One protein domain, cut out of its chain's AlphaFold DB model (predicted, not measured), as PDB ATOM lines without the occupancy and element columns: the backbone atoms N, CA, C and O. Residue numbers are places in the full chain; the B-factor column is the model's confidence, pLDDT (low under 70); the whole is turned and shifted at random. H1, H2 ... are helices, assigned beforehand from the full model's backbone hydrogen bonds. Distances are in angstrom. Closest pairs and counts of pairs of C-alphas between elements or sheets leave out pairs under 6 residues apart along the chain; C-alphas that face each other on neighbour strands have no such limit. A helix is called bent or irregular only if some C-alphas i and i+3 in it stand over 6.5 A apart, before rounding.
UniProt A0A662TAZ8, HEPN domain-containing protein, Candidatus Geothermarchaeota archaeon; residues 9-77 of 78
ATOM      1  N   VAL A   9     -13.067 -38.970  -1.981       95.94
ATOM      2  CA  VAL A   9     -13.521 -40.228  -1.367       95.94
ATOM      3  C   VAL A   9     -12.319 -41.012  -0.856       95.94
ATOM      4  O   VAL A   9     -12.328 -41.527   0.264       95.94
ATOM      5  N   LYS A  10     -11.250 -41.082  -1.653       95.31
ATOM      6  CA  LYS A  10     -10.002 -41.729  -1.243       95.31
ATOM      7  C   LYS A  10      -9.359 -41.013  -0.060       95.31
ATOM      8  O   LYS A  10      -8.920 -41.685   0.866       95.31
ATOM      9  N   LEU A  11      -9.309 -39.681  -0.076       95.19
ATOM     10  CA  LEU A  11      -8.759 -38.900   1.038       95.19
ATOM     11  C   LEU A  11      -9.591 -39.063   2.314       95.19
ATOM     12  O   LEU A  11      -9.022 -39.304   3.374       95.19
ATOM     13  N   TYR A  12     -10.919 -39.016   2.207       94.88
ATOM     14  CA  TYR A  12     -11.824 -39.257   3.327       94.88
ATOM     15  C   TYR A  12     -11.618 -40.647   3.939       94.88
ATOM     16  O   TYR A  12     -11.465 -40.772   5.149       94.88
ATOM     17  N   ASN A  13     -11.516 -41.692   3.112       93.88
ATOM     18  CA  ASN A  13     -11.294 -43.059   3.595       93.88
ATOM     19  C   ASN A  13      -9.986 -43.249   4.374       93.88
ATOM     20  O   ASN A  13      -9.889 -44.205   5.135       93.88
ATOM     21  N   ILE A  14      -8.996 -42.374   4.181       93.06
ATOM     22  CA  ILE A  14      -7.733 -42.417   4.928       93.06
ATOM     23  C   ILE A  14      -7.908 -41.842   6.335       93.06
ATOM     24  O   ILE A  14      -7.257 -42.318   7.255       93.06
ATOM     25  N   ILE A  15      -8.771 -40.837   6.502       92.12
ATOM     26  CA  ILE A  15      -8.896 -40.088   7.760       92.12
ATOM     27  C   ILE A  15     -10.131 -40.455   8.586       92.12
ATOM     28  O   ILE A  15     -10.171 -40.135   9.765       92.12
ATOM     29  N   LYS A  16     -11.138 -41.110   7.998       92.12
ATOM     30  CA  LYS A  16     -12.454 -41.329   8.629       92.12
ATOM     31  C   LYS A  16     -12.431 -42.117   9.945       92.12
ATOM     32  O   LYS A  16     -13.369 -42.006  10.719       92.12
ATOM     33  N   GLU A  17     -11.394 -42.925  10.171       90.75
ATOM     34  CA  GLU A  17     -11.230 -43.689  11.417       90.75
ATOM     35  C   GLU A  17     -10.588 -42.841  12.529       90.75
ATOM     36  O   GLU A  17     -10.741 -43.148  13.706       90.75
ATOM     37  N   GLU A  18      -9.868 -41.774  12.164       90.88
ATOM     38  CA  GLU A  18      -9.191 -40.871  13.105       90.88
ATOM     39  C   GLU A  18      -9.987 -39.585  13.357       90.88
ATOM     40  O   GLU A  18      -9.884 -38.989  14.425       90.88
ATOM     41  N   LEU A  19     -10.790 -39.154  12.381       89.50
ATOM     42  CA  LEU A  19     -11.607 -37.947  12.432       89.50
ATOM     43  C   LEU A  19     -13.074 -38.311  12.212       89.50
ATOM     44  O   LEU A  19     -13.480 -38.681  11.106       89.50
ATOM     45  N   ALA A  20     -13.880 -38.150  13.260       87.88
ATOM     46  CA  ALA A  20     -15.329 -38.263  13.172       87.88
ATOM     47  C   ALA A  20     -15.896 -37.028  12.453       87.88
ATOM     48  O   ALA A  20     -16.077 -35.971  13.051       87.88
ATOM     49  N   LEU A  21     -16.132 -37.154  11.145       92.19
ATOM     50  CA  LEU A  21     -16.700 -36.090  10.314       92.19
ATOM     51  C   LEU A  21     -18.183 -36.356  10.040       92.19
ATOM     52  O   LEU A  21     -18.528 -37.362   9.417       92.19
ATOM     53  N   GLU A  22     -19.047 -35.416  10.419       92.75
ATOM     54  CA  GLU A  22     -20.484 -35.446  10.117       92.75
ATOM     55  C   GLU A  22     -20.771 -34.878   8.717       92.75
ATOM     56  O   GLU A  22     -21.411 -33.843   8.550       92.75
ATOM     57  N   ILE A  23     -20.267 -35.551   7.680       92.31
ATOM     58  CA  ILE A  23     -20.464 -35.147   6.280       92.31
ATOM     59  C   ILE A  23     -21.235 -36.203   5.486       92.31
ATOM     60  O   ILE A  23     -21.069 -37.406   5.691       92.31
ATOM     61  N   ASP A  24     -22.031 -35.761   4.512       94.31
ATOM     62  CA  ASP A  24     -22.622 -36.660   3.520       94.31
ATOM     63  C   ASP A  24     -21.560 -37.075   2.487       94.31
ATOM     64  O   ASP A  24     -21.175 -36.318   1.590       94.31
ATOM     65  N   ILE A  25     -21.085 -38.315   2.614       93.56
ATOM     66  CA  ILE A  25     -20.041 -38.902   1.764       93.56
ATOM     67  C   ILE A  25     -20.472 -38.943   0.290       93.56
ATOM     68  O   ILE A  25     -19.617 -38.882  -0.598       93.56
ATOM     69  N   SER A  26     -21.778 -39.008  -0.000       94.25
ATOM     70  CA  SER A  26     -22.296 -39.059  -1.373       94.25
ATOM     71  C   SER A  26     -21.994 -37.789  -2.180       94.25
ATOM     72  O   SER A  26     -22.005 -37.819  -3.413       94.25
ATOM     73  N   LEU A  27     -21.627 -36.695  -1.504       95.12
ATOM     74  CA  LEU A  27     -21.254 -35.422  -2.122       95.12
ATOM     75  C   LEU A  27     -19.790 -35.389  -2.597       95.12
ATOM     76  O   LEU A  27     -19.447 -34.638  -3.514       95.12
ATOM     77  N   LEU A  28     -18.916 -36.221  -2.022       96.56
ATOM     78  CA  LEU A  28     -17.482 -36.232  -2.336       96.56
ATOM     79  C   LEU A  28     -17.156 -36.671  -3.777       96.56
ATOM     80  O   LEU A  28     -16.308 -36.022  -4.402       96.56
ATOM     81  N   PRO A  29     -17.796 -37.714  -4.357       96.69
ATOM     82  CA  PRO A  29     -17.583 -38.081  -5.757       96.69
ATOM     83  C   PRO A  29     -17.890 -36.931  -6.716       96.69
ATOM     84  O   PRO A  29     -17.148 -36.714  -7.673       96.69
ATOM     85  N   ARG A  30     -18.952 -36.162  -6.433       94.81
ATOM     86  CA  ARG A  30     -19.385 -35.031  -7.261       94.81
ATOM     87  C   ARG A  30     -18.296 -33.964  -7.344       94.81
ATOM     88  O   ARG A  30     -17.862 -33.613  -8.437       94.81
ATOM     89  N   LEU A  31     -17.792 -33.510  -6.195       96.31
ATOM     90  CA  LEU A  31     -16.695 -32.537  -6.149       96.31
ATOM     91  C   LEU A  31     -15.387 -33.092  -6.737       96.31
ATOM     92  O   LEU A  31     -14.656 -32.363  -7.407       96.31
ATOM     93  N   SER A  32     -15.107 -34.384  -6.544       97.00
ATOM     94  CA  SER A  32     -13.921 -35.035  -7.124       97.00
ATOM     95  C   SER A  32     -13.964 -35.032  -8.657       97.00
ATOM     96  O   SER A  32     -12.953 -34.757  -9.305       97.00
ATOM     97  N   ALA A  33     -15.134 -35.285  -9.254       94.50
ATOM     98  CA  ALA A  33     -15.321 -35.260 -10.705       94.50
ATOM     99  C   ALA A  33     -15.089 -33.861 -11.300       94.50
ATOM    100  O   ALA A  33     -14.459 -33.726 -12.357       94.50
ATOM    101  N   TYR A  34     -15.516 -32.813 -10.588       95.25
ATOM    102  CA  TYR A  34     -15.367 -31.426 -11.032       95.25
ATOM    103  C   TYR A  34     -13.911 -31.011 -11.243       95.25
ATOM    104  O   TYR A  34     -13.651 -30.171 -12.105       95.25
ATOM    105  N   TYR A  35     -12.944 -31.626 -10.551       94.62
ATOM    106  CA  TYR A  35     -11.522 -31.347 -10.774       94.62
ATOM    107  C   TYR A  35     -11.098 -31.576 -12.233       94.62
ATOM    108  O   TYR A  35     -10.346 -30.779 -12.791       94.62
ATOM    109  N   VAL A  36     -11.574 -32.653 -12.861       93.31
ATOM    110  CA  VAL A  36     -11.234 -32.980 -14.253       93.31
ATOM    111  C   VAL A  36     -12.177 -32.255 -15.212       93.31
ATOM    112  O   VAL A  36     -11.715 -31.607 -16.153       93.31
ATOM    113  N   GLN A  37     -13.484 -32.318 -14.951       93.62
ATOM    114  CA  GLN A  37     -14.516 -31.797 -15.855       93.62
ATOM    115  C   GLN A  37     -14.406 -30.290 -16.091       93.62
ATOM    116  O   GLN A  37     -14.607 -29.832 -17.207       93.62
ATOM    117  N   THR A  38     -14.015 -29.509 -15.084       93.31
ATOM    118  CA  THR A  38     -13.892 -28.048 -15.236       93.31
ATOM    119  C   THR A  38     -12.656 -27.613 -16.028       93.31
ATOM    120  O   THR A  38     -12.582 -26.475 -16.490       93.31
ATOM    121  N   ARG A  39     -11.671 -28.504 -16.198       91.25
ATOM    122  CA  ARG A  39     -10.345 -28.172 -16.745       91.25
ATOM    123  C   ARG A  39     -10.119 -28.656 -18.167       91.25
ATOM    124  O   ARG A  39      -9.306 -28.071 -18.881       91.25
ATOM    125  N   TYR A  40     -10.790 -29.731 -18.560       90.50
ATOM    126  CA  TYR A  40     -10.542 -30.409 -19.823       90.50
ATOM    127  C   TYR A  40     -11.807 -30.391 -20.684       90.50
ATOM    128  O   TYR A  40     -12.796 -31.022 -20.316       90.50
ATOM    129  N   PRO A  41     -11.798 -29.710 -21.846       85.75
ATOM    130  CA  PRO A  41     -12.978 -29.602 -22.706       85.75
ATOM    131  C   PRO A  41     -13.552 -30.932 -23.203       85.75
ATOM    132  O   PRO A  41     -14.691 -30.970 -23.643       85.75
ATOM    133  N   ASN A  42     -12.759 -32.003 -23.167       88.94
ATOM    134  CA  ASN A  42     -13.132 -33.351 -23.587       88.94
ATOM    135  C   ASN A  42     -13.572 -34.263 -22.425       88.94
ATOM    136  O   ASN A  42     -13.738 -35.460 -22.639       88.94
ATOM    137  N   ALA A  43     -13.693 -33.738 -21.203       87.69
ATOM    138  CA  ALA A  43     -14.086 -34.510 -20.022       87.69
ATOM    139  C   ALA A  43     -15.600 -34.478 -19.732       87.69
ATOM    140  O   ALA A  43     -16.057 -35.208 -18.851       87.69
ATOM    141  N   GLY A  44     -16.355 -33.642 -20.448       84.12
ATOM    142  CA  GLY A  44     -17.808 -33.503 -20.351       84.12
ATOM    143  C   GLY A  44     -18.502 -33.743 -21.692       84.12
ATOM    144  O   GLY A  44     -17.857 -34.087 -22.687       84.12
ATOM    145  N   ILE A  45     -19.823 -33.569 -21.711       82.06
ATOM    146  CA  ILE A  45     -20.609 -33.597 -22.960       82.06
ATOM    147  C   ILE A  45     -20.461 -32.255 -23.680       82.06
ATOM    148  O   ILE A  45     -20.325 -32.212 -24.902       82.06
ATOM    149  N   GLU A  46     -20.452 -31.168 -22.910       87.75
ATOM    150  CA  GLU A  46     -20.337 -29.803 -23.401       87.75
ATOM    151  C   GLU A  46     -19.013 -29.179 -22.956       87.75
ATOM    152  O   GLU A  46     -18.251 -29.721 -22.153       87.75
ATOM    153  N   ARG A  47     -18.716 -27.985 -23.477       86.75
ATOM    154  CA  ARG A  47     -17.570 -27.223 -22.971       86.75
ATOM    155  C   ARG A  47     -17.801 -26.872 -21.494       86.75
ATOM    156  O   ARG A  47     -18.907 -26.448 -21.156       86.75
ATOM    157  N   PRO A  48     -16.764 -26.894 -20.637       86.81
ATOM    158  CA  PRO A  48     -16.908 -26.618 -19.207       86.81
ATOM    159  C   PRO A  48     -17.583 -25.279 -18.893       86.81
ATOM    160  O   PRO A  48     -18.382 -25.191 -17.971       86.81
ATOM    161  N   SER A  49     -17.328 -24.244 -19.703       87.06
ATOM    162  CA  SER A  49     -17.949 -22.917 -19.566       87.06
ATOM    163  C   SER A  49     -19.461 -22.890 -19.828       87.06
ATOM    164  O   SER A  49     -20.107 -21.891 -19.529       87.06
ATOM    165  N   ILE A  50     -20.002 -23.933 -20.459       87.06
ATOM    166  CA  ILE A  50     -21.430 -24.112 -20.743       87.06
ATOM    167  C   ILE A  50     -22.033 -25.070 -19.712       87.06
ATOM    168  O   ILE A  50     -23.090 -24.788 -19.153       87.06
ATOM    169  N   GLU A  51     -21.344 -26.181 -19.441       88.88
ATOM    170  CA  GLU A  51     -21.805 -27.233 -18.531       88.88
ATOM    171  C   GLU A  51     -21.878 -26.754 -17.070       88.88
ATOM    172  O   GLU A  51     -22.844 -27.048 -16.370       88.88
ATOM    173  N   PHE A  52     -20.910 -25.951 -16.616       92.62
ATOM    174  CA  PHE A  52     -20.863 -25.413 -15.253       92.62
ATOM    175  C   PHE A  52     -21.528 -24.040 -15.174       92.62
ATOM    176  O   PHE A  52     -20.884 -22.994 -15.263       92.62
ATOM    177  N   ASN A  53     -22.844 -24.048 -14.988       93.69
ATOM    178  CA  ASN A  53     -23.627 -22.834 -14.785       93.69
ATOM    179  C   ASN A  53     -23.590 -22.340 -13.322       93.69
ATOM    180  O   ASN A  53     -23.035 -22.980 -12.428       93.69
ATOM    181  N   LYS A  54     -24.227 -21.186 -13.079       95.94
ATOM    182  CA  LYS A  54     -24.298 -20.550 -11.757       95.94
ATOM    183  C   LYS A  54     -24.850 -21.480 -10.668       95.94
ATOM    184  O   LYS A  54     -24.270 -21.529  -9.594       95.94
ATOM    185  N   LEU A  55     -25.914 -22.234 -10.956       95.69
ATOM    186  CA  LEU A  55     -26.527 -23.146  -9.986       95.69
ATOM    187  C   LEU A  55     -25.536 -24.231  -9.549       95.69
ATOM    188  O   LEU A  55     -25.344 -24.451  -8.359       95.69
ATOM    189  N   ILE A  56     -24.852 -24.862 -10.507       94.75
ATOM    190  CA  ILE A  56     -23.840 -25.888 -10.219       94.75
ATOM    191  C   ILE A  56     -22.683 -25.300  -9.404       94.75
ATOM    192  O   ILE A  56     -22.186 -25.956  -8.490       94.75
ATOM    193  N   ALA A  57     -22.261 -24.075  -9.723       95.81
ATOM    194  CA  ALA A  57     -21.198 -23.390  -8.996       95.81
ATOM    195  C   ALA A  57     -21.599 -23.070  -7.546       95.81
ATOM    196  O   ALA A  57     -20.820 -23.327  -6.631       95.81
ATOM    197  N   GLU A  58     -22.811 -22.557  -7.329       98.06
ATOM    198  CA  GLU A  58     -23.345 -22.261  -5.995       98.06
ATOM    199  C   GLU A  58     -23.517 -23.541  -5.165       98.06
ATOM    200  O   GLU A  58     -23.099 -23.586  -4.012       98.06
ATOM    201  N   GLU A  59     -24.038 -24.619  -5.756       96.75
ATOM    202  CA  GLU A  59     -24.125 -25.923  -5.087       96.75
ATOM    203  C   GLU A  59     -22.741 -26.466  -4.709       96.75
ATOM    204  O   GLU A  59     -22.542 -26.924  -3.584       96.75
ATOM    205  N   ALA A  60     -21.765 -26.400  -5.621       97.19
ATOM    206  CA  ALA A  60     -20.401 -26.850  -5.355       97.19
ATOM    207  C   ALA A  60     -19.748 -26.059  -4.213       97.19
ATOM    208  O   ALA A  60     -19.054 -26.645  -3.375       97.19
ATOM    209  N   LEU A  61     -19.980 -24.744  -4.174       98.19
ATOM    210  CA  LEU A  61     -19.483 -23.868  -3.121       98.19
ATOM    211  C   LEU A  61     -20.101 -24.238  -1.771       98.19
ATOM    212  O   LEU A  61     -19.356 -24.506  -0.833       98.19
ATOM    213  N   ASN A  62     -21.427 -24.364  -1.699       97.62
ATOM    214  CA  ASN A  62     -22.132 -24.724  -0.465       97.62
ATOM    215  C   ASN A  62     -21.644 -26.067   0.104       97.62
ATOM    216  O   ASN A  62     -21.353 -26.173   1.295       97.62
ATOM    217  N   ILE A  63     -21.493 -27.089  -0.748       96.69
ATOM    218  CA  ILE A  63     -20.965 -28.399  -0.333       96.69
ATOM    219  C   ILE A  63     -19.534 -28.252   0.205       96.69
ATOM    220  O   ILE A  63     -19.190 -28.833   1.234       96.69
ATOM    221  N   SER A  64     -18.696 -27.470  -0.477       97.50
ATOM    222  CA  SER A  64     -17.305 -27.249  -0.067       97.50
ATOM    223  C   SER A  64     -17.221 -26.542   1.287       97.50
ATOM    224  O   SER A  64     -16.433 -26.951   2.138       97.50
ATOM    225  N   GLU A  65     -18.053 -25.526   1.516       98.00
ATOM    226  CA  GLU A  65     -18.136 -24.813   2.794       98.00
ATOM    227  C   GLU A  65     -18.574 -25.739   3.931       98.00
ATOM    228  O   GLU A  65     -17.948 -25.735   4.991       98.00
ATOM    229  N   MET A  66     -19.587 -26.583   3.710       96.12
ATOM    230  CA  MET A  66     -20.017 -27.582   4.694       96.12
ATOM    231  C   MET A  66     -18.873 -28.525   5.084       96.12
ATOM    232  O   MET A  66     -18.607 -28.708   6.269       96.12
ATOM    233  N   ILE A  67     -18.151 -29.075   4.101       95.81
ATOM    234  CA  ILE A  67     -17.029 -29.993   4.353       95.81
ATOM    235  C   ILE A  67     -15.903 -29.285   5.115       95.81
ATOM    236  O   ILE A  67     -15.385 -29.829   6.088       95.81
ATOM    237  N   ILE A  68     -15.521 -28.073   4.697       96.12
ATOM    238  CA  ILE A  68     -14.470 -27.294   5.368       96.12
ATOM    239  C   ILE A  68     -14.865 -26.991   6.812       96.12
ATOM    240  O   ILE A  68     -14.020 -27.099   7.703       96.12
ATOM    241  N   ASN A  69     -16.124 -26.632   7.055       95.75
ATOM    242  CA  ASN A  69     -16.625 -26.359   8.396       95.75
ATOM    243  C   ASN A  69     -16.541 -27.603   9.284       95.75
ATOM    244  O   ASN A  69     -16.034 -27.492  10.399       95.75
ATOM    245  N   GLU A  70     -16.948 -28.776   8.793       94.62
ATOM    246  CA  GLU A  70     -16.864 -30.012   9.581       94.62
ATOM    247  C   GLU A  70     -15.430 -30.446   9.863       94.62
ATOM    248  O   GLU A  70     -15.080 -30.726  11.009       94.62
ATOM    249  N   VAL A  71     -14.551 -30.401   8.862       93.69
ATOM    250  CA  VAL A  71     -13.123 -30.675   9.080       93.69
ATOM    251  C   VAL A  71     -12.524 -29.673  10.071       93.69
ATOM    252  O   VAL A  71     -11.748 -30.051  10.943       93.69
ATOM    253  N   SER A  72     -12.902 -28.395   9.991       93.62
ATOM    254  CA  SER A  72     -12.397 -27.372  10.911       93.62
ATOM    255  C   SER A  72     -12.887 -27.564  12.344       93.62
ATOM    256  O   SER A  72     -12.148 -27.222  13.264       93.62
ATOM    257  N   LYS A  73     -14.108 -28.071  12.548       92.94
ATOM    258  CA  LYS A  73     -14.615 -28.434  13.880       92.94
ATOM    259  C   LYS A  73     -13.816 -29.604  14.444       92.94
ATOM    260  O   LYS A  73     -13.243 -29.468  15.518       92.94
ATOM    261  N   ALA A  74     -13.675 -30.679  13.668       91.19
ATOM    262  CA  ALA A  74     -12.961 -31.882  14.086       91.19
ATOM    263  C   ALA A  74     -11.465 -31.649  14.374       91.19
ATOM    264  O   ALA A  74     -10.881 -32.361  15.175       91.19
ATOM    265  N   LEU A  75     -10.838 -30.645  13.749       89.25
ATOM    266  CA  LEU A  75      -9.453 -30.249  14.052       89.25
ATOM    267  C   LEU A  75      -9.319 -29.303  15.258       89.25
ATOM    268  O   LEU A  75      -8.207 -29.105  15.747       89.25
ATOM    269  N   LYS A  76     -10.405 -28.643  15.679       83.75
ATOM    270  CA  LYS A  76     -10.418 -27.712  16.821       83.75
ATOM    271  C   LYS A  76     -10.844 -28.379  18.125       83.75
ATOM    272  O   LYS A  76     -10.508 -27.827  19.171       83.75
ATOM    273  N   ASP A  77     -11.560 -29.497  18.062       58.50
ATOM    274  CA  ASP A  77     -11.781 -30.377  19.210       58.50
ATOM    275  C   ASP A  77     -10.516 -31.231  19.443       58.50
ATOM    276  O   ASP A  77     -10.149 -32.001  18.554       58.50
TER     277      ASP A  77
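This is residues 9 to 77 of the 78 residues of the protein "HEPN domain-containing protein" of Candidatus Geothermarchaeota archaeon (UniProt A0A662TAZ8). One long helix, H4, runs along most of the length of an elongated, loosely joined group of helices, and the chain before it comes along H2 the opposite way, turns round through a loop and the short helix H3 at one end, and folds back into H4. H2 lies between H4 and the short first helix H1, with a steep tilt to each, and residues 53 to 59, of which 54 to 59 belong to H4, stand free. The printed part has 69 residues, with four named helices in the order H1, H2, H3, H4 and no named strand; the class is all helix. The whole is loose, with a radius of gyration of the C-alphas of 14.1 A, and the C-alphas span 42 by 22 by 16 A.

H1 is residues 9 to 15, 10.2 A from first to last C-alpha; it begins at C-alpha 9, at (-13.521, -40.228, -1.367). H2 is residues 25 to 37, 19.8 A long, beginning at C-alpha 25, at (-20.041, -38.902, 1.764). H2 is irregular, but only just: C-alphas 26 and 29 are 6.51 A apart, and its line is a rough one. H3 is residues 48 to 51, 5.0 A long. H4, the longest helix, is residues 54 to 76, 32.6 A long, and ends at C-alpha 76, at (-10.418, -27.712, 16.821).

H1 and H2 touch, the closest C-alphas being those of Val 9 and Leu 28, 5.7 A apart. Their lines stand at a steep tilt of 55 degrees, opposite ways. H2 and H3 are close but not clearly touching, with the C-alphas of Gln 37 and Pro 48 the closest at 6.6 A. H2 and H4 are also close but not clearly touching; their closest C-alphas, of Leu 31 and Ala 60, are 6.8 A apart. They run opposite ways at a steep tilt of 56 degrees. H1 is apart from H3 and from H4, and H3 and H4 are apart though they follow each other in the chain. Every backbone O i to N i+4 pair is within hydrogen-bond range in H1 and H4; in H2 it is 5 of 9, and H3 is too short for such a pair.

The two C-alphas farthest apart are those of Glu 46 and Asp 77, at 43.5 A. The printed part has no cut. The link from H3 to H4 is tight, those from H1 to H2 and from H2 to H3 are short, and no link is long. The mean pLDDT of the printed part is 92.4, and one printed residue, Asp 77, is under 70.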